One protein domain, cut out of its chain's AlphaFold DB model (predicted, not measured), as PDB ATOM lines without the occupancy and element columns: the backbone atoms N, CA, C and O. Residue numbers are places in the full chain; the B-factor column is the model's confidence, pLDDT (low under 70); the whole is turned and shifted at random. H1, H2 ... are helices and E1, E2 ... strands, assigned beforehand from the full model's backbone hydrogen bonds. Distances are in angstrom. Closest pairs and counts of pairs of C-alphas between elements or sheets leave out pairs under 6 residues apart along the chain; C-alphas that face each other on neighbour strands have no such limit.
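AT A GLANCE: This is residues 3 to 90 of the 96 residues of an uncharacterized protein of Microbacterium sp. MYb43 (UniProt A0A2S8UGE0). With little regular structure, the domain is three short helices joined at steep angles, H2 touching both H1 and H3, amid long loops; the loops holding Asp 40 and Arg 67 reach opposite ends. Short antiparallel pairings join residues 29 to 30 with 36 to 37, and 36 to 37 with E1. The 88 printed residues run H1, E1, H2, H3, mostly helix, with 35 in named elements. The whole is compact, radius of gyration of the C-alphas 11.7 A, yet elongated, 36 by 23 by 18 A.

IN THESE COORDINATES: H1, residues 15 to 25, begins at C-alpha 15 (225.593, 275.967, 214.388) and spans 15.1 A. E1 is residues 43 to 45, 5.9 A. H2, residues 48 to 57, spans 14.2 A. H3, residues 80 to 90, spans 15.2 A and ends at C-alpha 90 (212.475, 281.584, 208.966).

HOW THE PARTS SIT: H1 touches H2, about perpendicular at 87 degrees; the closest C-alphas, Ser 16 and Ser 49, are 4.5 A apart. H2 touches H3 at 79 degrees, about perpendicular, closest at C-alphas 54 and 90, 5.5 A. H1 and H3 are near each other. E1 pairs with no named strand; its C-alpha 44 is 5.6 A from C-alpha 88 of H3, their closest. Every O i to N i+4 pair in H1, H2 and H3 is within hydrogen-bond range.

THE WHOLE: C-alphas 40 and 67, the farthest apart, are 36.4 A apart. The printed part has no cut. The links H1 to E1 and H2 to H3 are long. Residues 9 to 12 are under pLDDT 70.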
ATOM      1  N   PRO A   3     228.324 271.812 195.427       94.69
ATOM      2  CA  PRO A   3     227.587 271.051 196.430       94.69
ATOM      3  C   PRO A   3     228.200 271.226 197.820       94.69
ATOM      4  O   PRO A   3     229.421 271.194 197.972       94.69
ATOM      5  N   ILE A   4     227.355 271.393 198.836       94.12
ATOM      6  CA  ILE A   4     227.814 271.411 200.225       94.12
ATOM      7  C   ILE A   4     228.012 269.966 200.674       94.12
ATOM      8  O   ILE A   4     227.074 269.174 200.702       94.12
ATOM      9  N   GLU A   5     229.237 269.605 201.038       93.56
ATOM     10  CA  GLU A   5     229.524 268.265 201.543       93.56
ATOM     11  C   GLU A   5     229.087 268.103 203.004       93.56
ATOM     12  O   GLU A   5     229.135 269.045 203.804       93.56
ATOM     13  N   MET A   6     228.708 266.875 203.372       90.06
ATOM     14  CA  MET A   6     228.448 266.511 204.764       90.06
ATOM     15  C   MET A   6     229.723 266.682 205.608       90.06
ATOM     16  O   MET A   6     230.785 266.195 205.214       90.06
ATOM     17  N   PRO A   7     229.650 267.314 206.792       85.56
ATOM     18  CA  PRO A   7     230.805 267.426 207.673       85.56
ATOM     19  C   PRO A   7     231.212 266.048 208.215       85.56
ATOM     20  O   PRO A   7     230.366 265.197 208.491       85.56
ATOM     21  N   GLN A   8     232.514 265.837 208.424       76.56
ATOM     22  CA  GLN A   8     233.051 264.536 208.844       76.56
ATOM     23  C   GLN A   8     232.665 264.131 210.283       76.56
ATOM     24  O   GLN A   8     232.602 262.940 210.578       76.56
ATOM     25  N   VAL A   9     232.404 265.089 211.187       67.62
ATOM     26  CA  VAL A   9     232.006 264.848 212.592       67.62
ATOM     27  C   VAL A   9     231.073 265.967 213.074       67.62
ATOM     28  O   VAL A   9     231.299 267.133 212.761       67.62
ATOM     29  N   THR A  10     230.041 265.637 213.863       62.56
ATOM     30  CA  THR A  10     228.984 266.585 214.287       62.56
ATOM     31  C   THR A  10     228.776 266.707 215.805       62.56
ATOM     32  O   THR A  10     227.767 267.248 216.250       62.56
ATOM     33  N   LEU A  11     229.716 266.246 216.638       58.50
ATOM     34  CA  LEU A  11     229.577 266.300 218.102       58.50
ATOM     35  C   LEU A  11     230.092 267.625 218.686       58.50
ATOM     36  O   LEU A  11     231.248 267.980 218.478       58.50
ATOM     37  N   ASN A  12     229.253 268.317 219.468       66.31
ATOM     38  CA  ASN A  12     229.583 269.578 220.164       66.31
ATOM     39  C   ASN A  12     230.133 270.684 219.245       66.31
ATOM     40  O   ASN A  12     231.006 271.458 219.634       66.31
ATOM     41  N   VAL A  13     229.618 270.749 218.020       80.62
ATOM     42  CA  VAL A  13     230.064 271.699 216.996       80.62
ATOM     43  C   VAL A  13     229.191 272.956 216.951       80.62
ATOM     44  O   VAL A  13     228.099 272.997 217.520       80.62
ATOM     45  N   GLN A  14     229.699 273.989 216.278       85.44
ATOM     46  CA  GLN A  14     228.996 275.251 216.036       85.44
ATOM     47  C   GLN A  14     227.782 275.061 215.114       85.44
ATOM     48  O   GLN A  14     227.740 274.134 214.302       85.44
ATOM     49  N   ASP A  15     226.824 275.986 215.191       88.62
ATOM     50  CA  ASP A  15     225.593 275.967 214.388       88.62
ATOM     51  C   ASP A  15     225.860 275.945 212.888       88.62
ATOM     52  O   ASP A  15     225.144 275.267 212.163       88.62
ATOM     53  N   SER A  16     226.918 276.615 212.430       90.69
ATOM     54  CA  SER A  16     227.349 276.606 211.031       90.69
ATOM     55  C   SER A  16     227.725 275.205 210.531       90.69
ATOM     56  O   SER A  16     227.428 274.862 209.391       90.69
ATOM     57  N   VAL A  17     228.310 274.356 211.384       91.88
ATOM     58  CA  VAL A  17     228.654 272.963 211.043       91.88
ATOM     59  C   VAL A  17     227.401 272.084 211.031       91.88
ATOM     60  O   VAL A  17     227.247 271.220 210.170       91.88
ATOM     61  N   LEU A  18     226.460 272.312 211.952       92.94
ATOM     62  CA  LEU A  18     225.168 271.618 211.923       92.94
ATOM     63  C   LEU A  18     224.329 272.042 210.708       92.94
ATOM     64  O   LEU A  18     223.692 271.203 210.072       92.94
ATOM     65  N   ALA A  19     224.376 273.323 210.347       95.38
ATOM     66  CA  ALA A  19     223.775 273.862 209.137       95.38
ATOM     67  C   ALA A  19     224.418 273.278 207.876       95.38
ATOM     68  O   ALA A  19     223.700 272.944 206.937       95.38
ATOM     69  N   GLN A  20     225.738 273.068 207.873       95.88
ATOM     70  CA  GLN A  20     226.428 272.360 206.795       95.88
ATOM     71  C   GLN A  20     225.880 270.937 206.624       95.88
ATOM     72  O   GLN A  20     225.619 270.517 205.503       95.88
ATOM     73  N   ALA A  21     225.636 270.210 207.721       94.56
ATOM     74  CA  ALA A  21     225.015 268.886 207.653       94.56
ATOM     75  C   ALA A  21     223.588 268.938 207.084       94.56
ATOM     76  O   ALA A  21     223.207 268.080 206.293       94.56
ATOM     77  N   ILE A  22     222.795 269.949 207.454       95.56
ATOM     78  CA  ILE A  22     221.448 270.159 206.900       95.56
ATOM     79  C   ILE A  22     221.515 270.424 205.395       95.56
ATOM     80  O   ILE A  22     220.800 269.774 204.630       95.56
ATOM     81  N   ALA A  23     222.369 271.354 204.975       97.00
ATOM     82  CA  ALA A  23     222.510 271.746 203.581       97.00
ATOM     83  C   ALA A  23     223.046 270.587 202.727       97.00
ATOM     84  O   ALA A  23     222.452 270.264 201.700       97.00
ATOM     85  N   GLY A  24     224.080 269.887 203.201       95.88
ATOM     86  CA  GLY A  24     224.637 268.732 202.501       95.88
ATOM     87  C   GLY A  24     223.671 267.552 202.411       95.88
ATOM     88  O   GLY A  24     223.537 266.950 201.351       95.88
ATOM     89  N   HIS A  25     222.902 267.267 203.470       94.94
ATOM     90  CA  HIS A  25     221.830 266.268 203.398       94.94
ATOM     91  C   HIS A  25     220.732 266.680 202.404       94.94
ATOM     92  O   HIS A  25     220.065 265.822 201.825       94.94
ATOM     93  N   SER A  26     220.487 267.978 202.237       96.06
ATOM     94  CA  SER A  26     219.432 268.491 201.357       96.06
ATOM     95  C   SER A  26     219.904 268.683 199.911       96.06
ATOM     96  O   SER A  26     219.137 269.167 199.099       96.06
ATOM     97  N   GLY A  27     221.146 268.321 199.566       96.06
ATOM     98  CA  GLY A  27     221.665 268.498 198.202       96.06
ATOM     99  C   GLY A  27     221.899 269.961 197.809       96.06
ATOM    100  O   GLY A  27     222.036 270.273 196.628       96.06
ATOM    101  N   TRP A  28     221.945 270.865 198.787       97.75
ATOM    102  CA  TRP A  28     222.105 272.296 198.558       97.75
ATOM    103  C   TRP A  28     223.533 272.660 198.164       97.75
ATOM    104  O   TRP A  28     224.492 271.909 198.365       97.75
ATOM    105  N   GLN A  29     223.668 273.852 197.599       98.12
ATOM    106  CA  GLN A  29     224.912 274.352 197.039       98.12
ATOM    107  C   GLN A  29     225.349 275.639 197.733       98.12
ATOM    108  O   GLN A  29     224.532 276.394 198.254       98.12
ATOM    109  N   GLN A  30     226.651 275.911 197.708       97.62
ATOM    110  CA  GLN A  30     227.236 277.159 198.180       97.62
ATOM    111  C   GLN A  30     227.931 277.893 197.032       97.62
ATOM    112  O   GLN A  30     228.492 277.268 196.125       97.62
ATOM    113  N   ASN A  31     227.897 279.223 197.038       97.19
ATOM    114  CA  ASN A  31     228.730 280.032 196.148       97.19
ATOM    115  C   ASN A  31     230.031 280.483 196.838       97.19
ATOM    116  O   ASN A  31     230.216 280.283 198.037       97.19
ATOM    117  N   ASP A  32     230.913 281.142 196.086       95.25
ATOM    118  CA  ASP A  32     232.212 281.610 196.595       95.25
ATOM    119  C   ASP A  32     232.079 282.708 197.671       95.25
ATOM    120  O   ASP A  32     233.012 282.944 198.434       95.25
ATOM    121  N   ALA A  33     230.917 283.370 197.750       94.88
ATOM    122  CA  ALA A  33     230.595 284.349 198.789       94.88
ATOM    123  C   ALA A  33     230.059 283.703 200.083       94.88
ATOM    124  O   ALA A  33     229.853 284.401 201.071       94.88
ATOM    125  N   GLY A  34     229.841 282.385 200.093       95.38
ATOM    126  CA  GLY A  34     229.340 281.643 201.246       95.38
ATOM    127  C   GLY A  34     227.816 281.520 201.326       95.38
ATOM    128  O   GLY A  34     227.333 280.823 202.223       95.38
ATOM    129  N   ALA A  35     227.068 282.109 200.391       97.56
ATOM    130  CA  ALA A  35     225.611 282.006 200.349       97.56
ATOM    131  C   ALA A  35     225.162 280.602 199.940       97.56
ATOM    132  O   ALA A  35     225.800 279.949 199.107       97.56
ATOM    133  N   VAL A  36     224.065 280.153 200.542       98.25
ATOM    134  CA  VAL A  36     223.491 278.814 200.407       98.25
ATOM    135  C   VAL A  36     222.276 278.871 199.488       98.25
ATOM    136  O   VAL A  36     221.390 279.703 199.676       98.25
ATOM    137  N   PHE A  37     222.220 277.959 198.524       98.38
ATOM    138  CA  PHE A  37     221.190 277.857 197.495       98.38
ATOM    139  C   PHE A  37     220.614 276.445 197.484       98.38
ATOM    140  O   PHE A  37     221.339 275.482 197.737       98.38
ATOM    141  N   ASP A  38     219.326 276.318 197.183       97.69
ATOM    142  CA  ASP A  38     218.719 275.011 196.949       97.69
ATOM    143  C   ASP A  38     219.129 274.422 195.586       97.69
ATOM    144  O   ASP A  38     219.963 274.972 194.862       97.69
ATOM    145  N   GLU A  39     218.561 273.265 195.254       94.75
ATOM    146  CA  GLU A  39     218.844 272.539 194.010       94.75
ATOM    147  C   GLU A  39     218.431 273.326 192.751       94.75
ATOM    148  O   GLU A  39     219.050 273.157 191.699       94.75
ATOM    149  N   ASP A  40     217.463 274.241 192.878       95.06
ATOM    150  CA  ASP A  40     216.982 275.121 191.807       95.06
ATOM    151  C   ASP A  40     217.787 276.430 191.692       95.06
ATOM    152  O   ASP A  40     217.518 277.274 190.832       95.06
ATOM    153  N   GLY A  41     218.804 276.620 192.540       95.50
ATOM    154  CA  GLY A  41     219.646 277.817 192.544       95.50
ATOM    155  C   GLY A  41     218.984 279.033 193.194       95.50
ATOM    156  O   GLY A  41     219.408 280.167 192.956       95.50
ATOM    157  N   VAL A  42     217.957 278.828 194.021       97.06
ATOM    158  CA  VAL A  42     217.270 279.888 194.759       97.06
ATOM    159  C   VAL A  42     217.877 280.013 196.152       97.06
ATOM    160  O   VAL A  42     218.012 279.036 196.891       97.06
ATOM    161  N   ILE A  43     218.217 281.244 196.542       97.12
ATOM    162  CA  ILE A  43     218.874 281.509 197.825       97.12
ATOM    163  C   ILE A  43     218.029 281.014 199.008       97.12
ATOM    164  O   ILE A  43     216.807 281.189 199.053       97.12
ATOM    165  N   VAL A  44     218.697 280.369 199.958       97.81
ATOM    166  CA  VAL A  44     218.124 279.858 201.207       97.81
ATOM    167  C   VAL A  44     218.617 280.673 202.400       97.81
ATOM    168  O   VAL A  44     217.822 281.004 203.278       97.81
ATOM    169  N   ALA A  45     219.913 280.995 202.430       97.81
ATOM    170  CA  ALA A  45     220.543 281.811 203.463       97.81
ATOM    171  C   ALA A  45     221.812 282.486 202.922       97.81
ATOM    172  O   ALA A  45     222.501 281.913 202.076       97.81
ATOM    173  N   ASP A  46     222.164 283.655 203.455       97.12
ATOM    174  CA  ASP A  46     223.367 284.398 203.050       97.12
ATOM    175  C   ASP A  46     224.671 283.734 203.508       97.12
ATOM    176  O   ASP A  46     225.732 283.946 202.919       97.12
ATOM    177  N   SER A  47     224.601 282.881 204.530       97.44
ATOM    178  CA  SER A  47     225.723 282.072 204.990       97.44
ATOM    179  C   SER A  47     225.265 280.797 205.702       97.44
ATOM    180  O   SER A  47     224.119 280.673 206.144       97.44
ATOM    181  N   LEU A  48     226.186 279.845 205.899       97.00
ATOM    182  CA  LEU A  48     225.950 278.693 206.783       97.00
ATOM    183  C   LEU A  48     225.700 279.115 208.242       97.00
ATOM    184  O   LEU A  48     225.020 278.399 208.973       97.00
ATOM    185  N   SER A  49     226.229 280.265 208.673       95.81
ATOM    186  CA  SER A  49     225.959 280.795 210.014       95.81
ATOM    187  C   SER A  49     224.508 281.257 210.135       95.81
ATOM    188  O   SER A  49     223.822 280.871 211.081       95.81
ATOM    189  N   ASP A  50     224.013 282.004 209.144       97.19
ATOM    190  CA  ASP A  50     222.616 282.454 209.094       97.19
ATOM    191  C   ASP A  50     221.666 281.267 209.001       97.19
ATOM    192  O   ASP A  50     220.691 281.189 209.750       97.19
ATOM    193  N   LEU A  51     222.003 280.271 208.173       97.75
ATOM    194  CA  LEU A  51     221.256 279.018 208.117       97.75
ATOM    195  C   LEU A  51     221.222 278.311 209.479       97.75
ATOM    196  O   LEU A  51     220.189 277.761 209.852       97.75
ATOM    197  N   GLY A  52     222.310 278.349 210.247       95.81
ATOM    198  CA  GLY A  52     222.356 277.826 211.613       95.81
ATOM    199  C   GLY A  52     221.374 278.532 212.551       95.81
ATOM    200  O   GLY A  52     220.608 277.872 213.259       95.81
ATOM    201  N   HIS A  53     221.329 279.866 212.506       94.62
ATOM    202  CA  HIS A  53     220.374 280.664 213.281       94.62
ATOM    203  C   HIS A  53     218.921 280.377 212.883       94.62
ATOM    204  O   HIS A  53     218.068 280.153 213.751       94.62
ATOM    205  N   ILE A  54     218.655 280.306 211.579       97.06
ATOM    206  CA  ILE A  54     217.354 279.936 211.019       97.06
ATOM    207  C   ILE A  54     216.956 278.537 211.503       97.06
ATOM    208  O   ILE A  54     215.897 278.379 212.112       97.06
ATOM    209  N   ALA A  55     217.816 277.535 211.323       96.25
ATOM    210  CA  ALA A  55     217.565 276.149 211.714       96.25
ATOM    211  C   ALA A  55     217.294 276.009 213.220       96.25
ATOM    212  O   ALA A  55     216.410 275.253 213.632       96.25
ATOM    213  N   ARG A  56     217.997 276.777 214.061       93.75
ATOM    214  CA  ARG A  56     217.726 276.842 215.502       93.75
ATOM    215  C   ARG A  56     216.343 277.420 215.793       93.75
ATOM    216  O   ARG A  56     215.613 276.843 216.596       93.75
ATOM    217  N   SER A  57     215.959 278.511 215.126       94.88
ATOM    218  CA  SER A  57     214.631 279.127 215.292       94.88
ATOM    219  C   SER A  57     213.482 278.204 214.861       94.88
ATOM    220  O   SER A  57     212.404 278.235 215.451       94.88
ATOM    221  N   LEU A  58     213.735 277.334 213.878       95.75
ATOM    222  CA  LEU A  58     212.792 276.336 213.372       95.75
ATOM    223  C   LEU A  58     212.759 275.050 214.217       95.75
ATOM    224  O   LEU A  58     211.962 274.153 213.946       95.75
ATOM    225  N   GLY A  59     213.612 274.938 215.240       95.00
ATOM    226  CA  GLY A  59     213.705 273.748 216.089       95.00
ATOM    227  C   GLY A  59     214.360 272.544 215.405       95.00
ATOM    228  O   GLY A  59     214.181 271.412 215.854       95.00
ATOM    229  N   TRP A  60     215.110 272.769 214.324       95.69
ATOM    230  CA  TRP A  60     215.875 271.729 213.631       95.69
ATOM    231  C   TRP A  60     217.199 271.427 214.313       95.69
ATOM    232  O   TRP A  60     217.798 270.393 214.045       95.69
ATOM    233  N   LEU A  61     217.663 272.312 215.193       93.56
ATOM    234  CA  LEU A  61     218.831 272.085 216.035       93.56
ATOM    235  C   LEU A  61     218.394 271.854 217.481       93.56
ATOM    236  O   LEU A  61     217.368 272.367 217.933       93.56
ATOM    237  N   THR A  62     219.195 271.107 218.235       91.38
ATOM    238  CA  THR A  62     219.015 270.981 219.686       91.38
ATOM    239  C   THR A  62     219.030 272.363 220.366       91.38
ATOM    240  O   THR A  62     219.862 273.207 220.000       91.38
ATOM    241  N   PRO A  63     218.186 272.604 221.391       87.38
ATOM    242  CA  PRO A  63     218.116 273.893 222.083       87.38
ATOM    243  C   PRO A  63     219.464 274.377 222.623       87.38
ATOM    244  O   PRO A  63     220.328 273.573 222.989       87.38
ATOM    245  N   SER A  64     219.636 275.695 222.725       81.00
ATOM    246  CA  SER A  64     220.841 276.288 223.319       81.00
ATOM    247  C   SER A  64     220.989 275.847 224.779       81.00
ATOM    248  O   SER A  64     220.010 275.822 225.519       81.00
ATOM    249  N   GLY A  65     222.206 275.481 225.192       78.56
ATOM    250  CA  GLY A  65     222.472 274.957 226.539       78.56
ATOM    251  C   GLY A  65     222.157 273.466 226.730       78.56
ATOM    252  O   GLY A  65     222.271 272.957 227.846       78.56
ATOM    253  N   SER A  66     221.789 272.746 225.664       80.75
ATOM    254  CA  SER A  66     221.687 271.282 225.696       80.75
ATOM    255  C   SER A  66     223.044 270.635 225.993       80.75
ATOM    256  O   SER A  66     224.089 271.155 225.610       80.75
ATOM    257  N   ARG A  67     223.037 269.458 226.635       78.56
ATOM    258  CA  ARG A  67     224.262 268.682 226.931       78.56
ATOM    259  C   ARG A  67     225.029 268.230 225.682       78.56
ATOM    260  O   ARG A  67     226.193 267.869 225.793       78.56
ATOM    261  N   ALA A  68     224.357 268.205 224.536       78.56
ATOM    262  CA  ALA A  68     224.926 267.891 223.237       78.56
ATOM    263  C   ALA A  68     224.301 268.809 222.181       78.56
ATOM    264  O   ALA A  68     223.114 269.138 222.275       78.56
ATOM    265  N   SER A  69     225.102 269.179 221.183       84.44
ATOM    266  CA  SER A  69     224.651 269.880 219.978       84.44
ATOM    267  C   SER A  69     224.370 268.871 218.866       84.44
ATOM    268  O   SER A  69     225.175 267.966 218.649       84.44
ATOM    269  N   GLY A  70     223.257 269.020 218.148       90.19
ATOM    270  CA  GLY A  70     222.937 268.148 217.019       90.19
ATOM    271  C   GLY A  70     221.757 268.623 216.176       90.19
ATOM    272  O   GLY A  70     221.036 269.549 216.552       90.19
ATOM    273  N   VAL A  71     221.565 267.954 215.036       92.31
ATOM    274  CA  VAL A  71     220.404 268.130 214.155       92.31
ATOM    275  C   VAL A  71     219.270 267.206 214.608       92.31
ATOM    276  O   VAL A  71     219.466 266.011 214.831       92.31
ATOM    277  N   VAL A  72     218.067 267.755 214.727       93.12
ATOM    278  CA  VAL A  72     216.835 267.058 215.094       93.12
ATOM    279  C   VAL A  72     216.077 266.694 213.817       93.12
ATOM    280  O   VAL A  72     215.065 267.303 213.474       93.12
ATOM    281  N   TRP A  73     216.565 265.678 213.102       92.25
ATOM    282  CA  TRP A  73     216.023 265.263 211.798       92.25
ATOM    283  C   TRP A  73     214.515 264.969 211.810       92.25
ATOM    284  O   TRP A  73     213.832 265.217 210.826       92.25
ATOM    285  N   SER A  74     213.971 264.503 212.938       93.50
ATOM    286  CA  SER A  74     212.536 264.226 213.101       93.50
ATOM    287  C   SER A  74     211.641 265.471 213.136       93.50
ATOM    288  O   SER A  74     210.421 265.342 213.060       93.50
ATOM    289  N   LYS A  75     212.217 266.670 213.288       93.25
ATOM    290  CA  LYS A  75     211.505 267.958 213.233       93.25
ATOM    291  C   LYS A  75     211.620 268.639 211.873       93.25
ATOM    292  O   LYS A  75     210.986 269.670 211.662       93.25
ATOM    293  N   MET A  76     212.428 268.086 210.974       94.06
ATOM    294  CA  MET A  76     212.625 268.640 209.646       94.06
ATOM    295  C   MET A  76     211.594 268.084 208.663       94.06
ATOM    296  O   MET A  76     211.224 266.912 208.761       94.06
ATOM    297  N   PRO A  77     211.173 268.888 207.676       95.38
ATOM    298  CA  PRO A  77     210.449 268.377 206.523       95.38
ATOM    299  C   PRO A  77     211.230 267.278 205.793       95.38
ATOM    300  O   PRO A  77     212.468 267.232 205.817       95.38
ATOM    301  N   HIS A  78     210.498 266.385 205.129       90.62
ATOM    302  CA  HIS A  78     211.089 265.239 204.443       90.62
ATOM    303  C   HIS A  78     211.724 265.604 203.099       90.62
ATOM    304  O   HIS A  78     212.720 264.984 202.733       90.62
ATOM    305  N   SER A  79     211.183 266.597 202.393       95.44
ATOM    306  CA  SER A  79     211.710 267.044 201.103       95.44
ATOM    307  C   SER A  79     212.749 268.161 201.272       95.44
ATOM    308  O   SER A  79     212.737 268.903 202.258       95.44
ATOM    309  N   SER A  80     213.670 268.261 200.311       95.50
ATOM    310  CA  SER A  80     214.630 269.371 200.208       95.50
ATOM    311  C   SER A  80     213.916 270.710 199.977       95.50
ATOM    312  O   SER A  80     214.215 271.695 200.653       95.50
ATOM    313  N   GLU A  81     212.900 270.709 199.112       96.94
ATOM    314  CA  GLU A  81     212.067 271.870 198.777       96.94
ATOM    315  C   GLU A  81     211.356 272.451 200.012       96.94
ATOM    316  O   GLU A  81     211.545 273.620 200.346       96.94
ATOM    317  N   ASP A  82     210.654 271.621 200.795       97.50
ATOM    318  CA  ASP A  82     209.959 272.081 202.007       97.50
ATOM    319  C   ASP A  82     210.938 272.615 203.064       97.50
ATOM    320  O   ASP A  82     210.593 273.481 203.879       97.50
ATOM    321  N   ARG A  83     212.169 272.086 203.112       97.69
ATOM    322  CA  ARG A  83     213.216 272.637 203.983       97.69
ATOM    323  C   ARG A  83     213.628 274.017 203.487       97.69
ATOM    324  O   ARG A  83     213.727 274.930 204.302       97.69
ATOM    325  N   ALA A  84     213.838 274.192 202.188       97.69
ATOM    326  CA  ALA A  84     214.245 275.474 201.625       97.69
ATOM    327  C   ALA A  84     213.178 276.545 201.900       97.69
ATOM    328  O   ALA A  84     213.491 277.629 202.398       97.69
ATOM    329  N   ASP A  85     211.904 276.207 201.709       97.75
ATOM    330  CA  ASP A  85     210.786 277.117 201.958       97.75
ATOM    331  C   ASP A  85     210.627 277.493 203.431       97.75
ATOM    332  O   ASP A  85     210.455 278.671 203.770       97.75
ATOM    333  N   ASN A  86     210.762 276.522 204.336       97.88
ATOM    334  CA  ASN A  86     210.746 276.806 205.768       97.88
ATOM    335  C   ASN A  86     211.939 277.664 206.200       97.88
ATOM    336  O   ASN A  86     211.762 278.584 206.999       97.88
ATOM    337  N   ALA A  87     213.133 277.404 205.660       97.12
ATOM    338  CA  ALA A  87     214.328 278.187 205.951       97.12
ATOM    339  C   ALA A  87     214.170 279.643 205.488       97.12
ATOM    340  O   ALA A  87     214.358 280.558 206.289       97.12
ATOM    341  N   ARG A  88     213.692 279.876 204.260       97.62
ATOM    342  CA  ARG A  88     213.378 281.225 203.754       97.62
ATOM    343  C   ARG A  88     212.304 281.921 204.582       97.62
ATOM    344  O   ARG A  88     212.423 283.106 204.893       97.62
ATOM    345  N   SER A  89     211.240 281.206 204.961       96.62
ATOM    346  CA  SER A  89     210.218 281.768 205.848       96.62
ATOM    347  C   SER A  89     210.786 282.107 207.229       96.62
ATOM    348  O   SER A  89     210.314 283.067 207.841       96.62
ATOM    349  N   GLY A  90     211.746 281.326 207.728       95.31
ATOM    350  CA  GLY A  90     212.475 281.584 208.966       95.31
ATOM    351  C   GLY A  90     213.357 282.828 208.866       95.31
ATOM    352  O   GLY A  90     213.245 283.700 209.722       95.31
TER     353      GLY A  90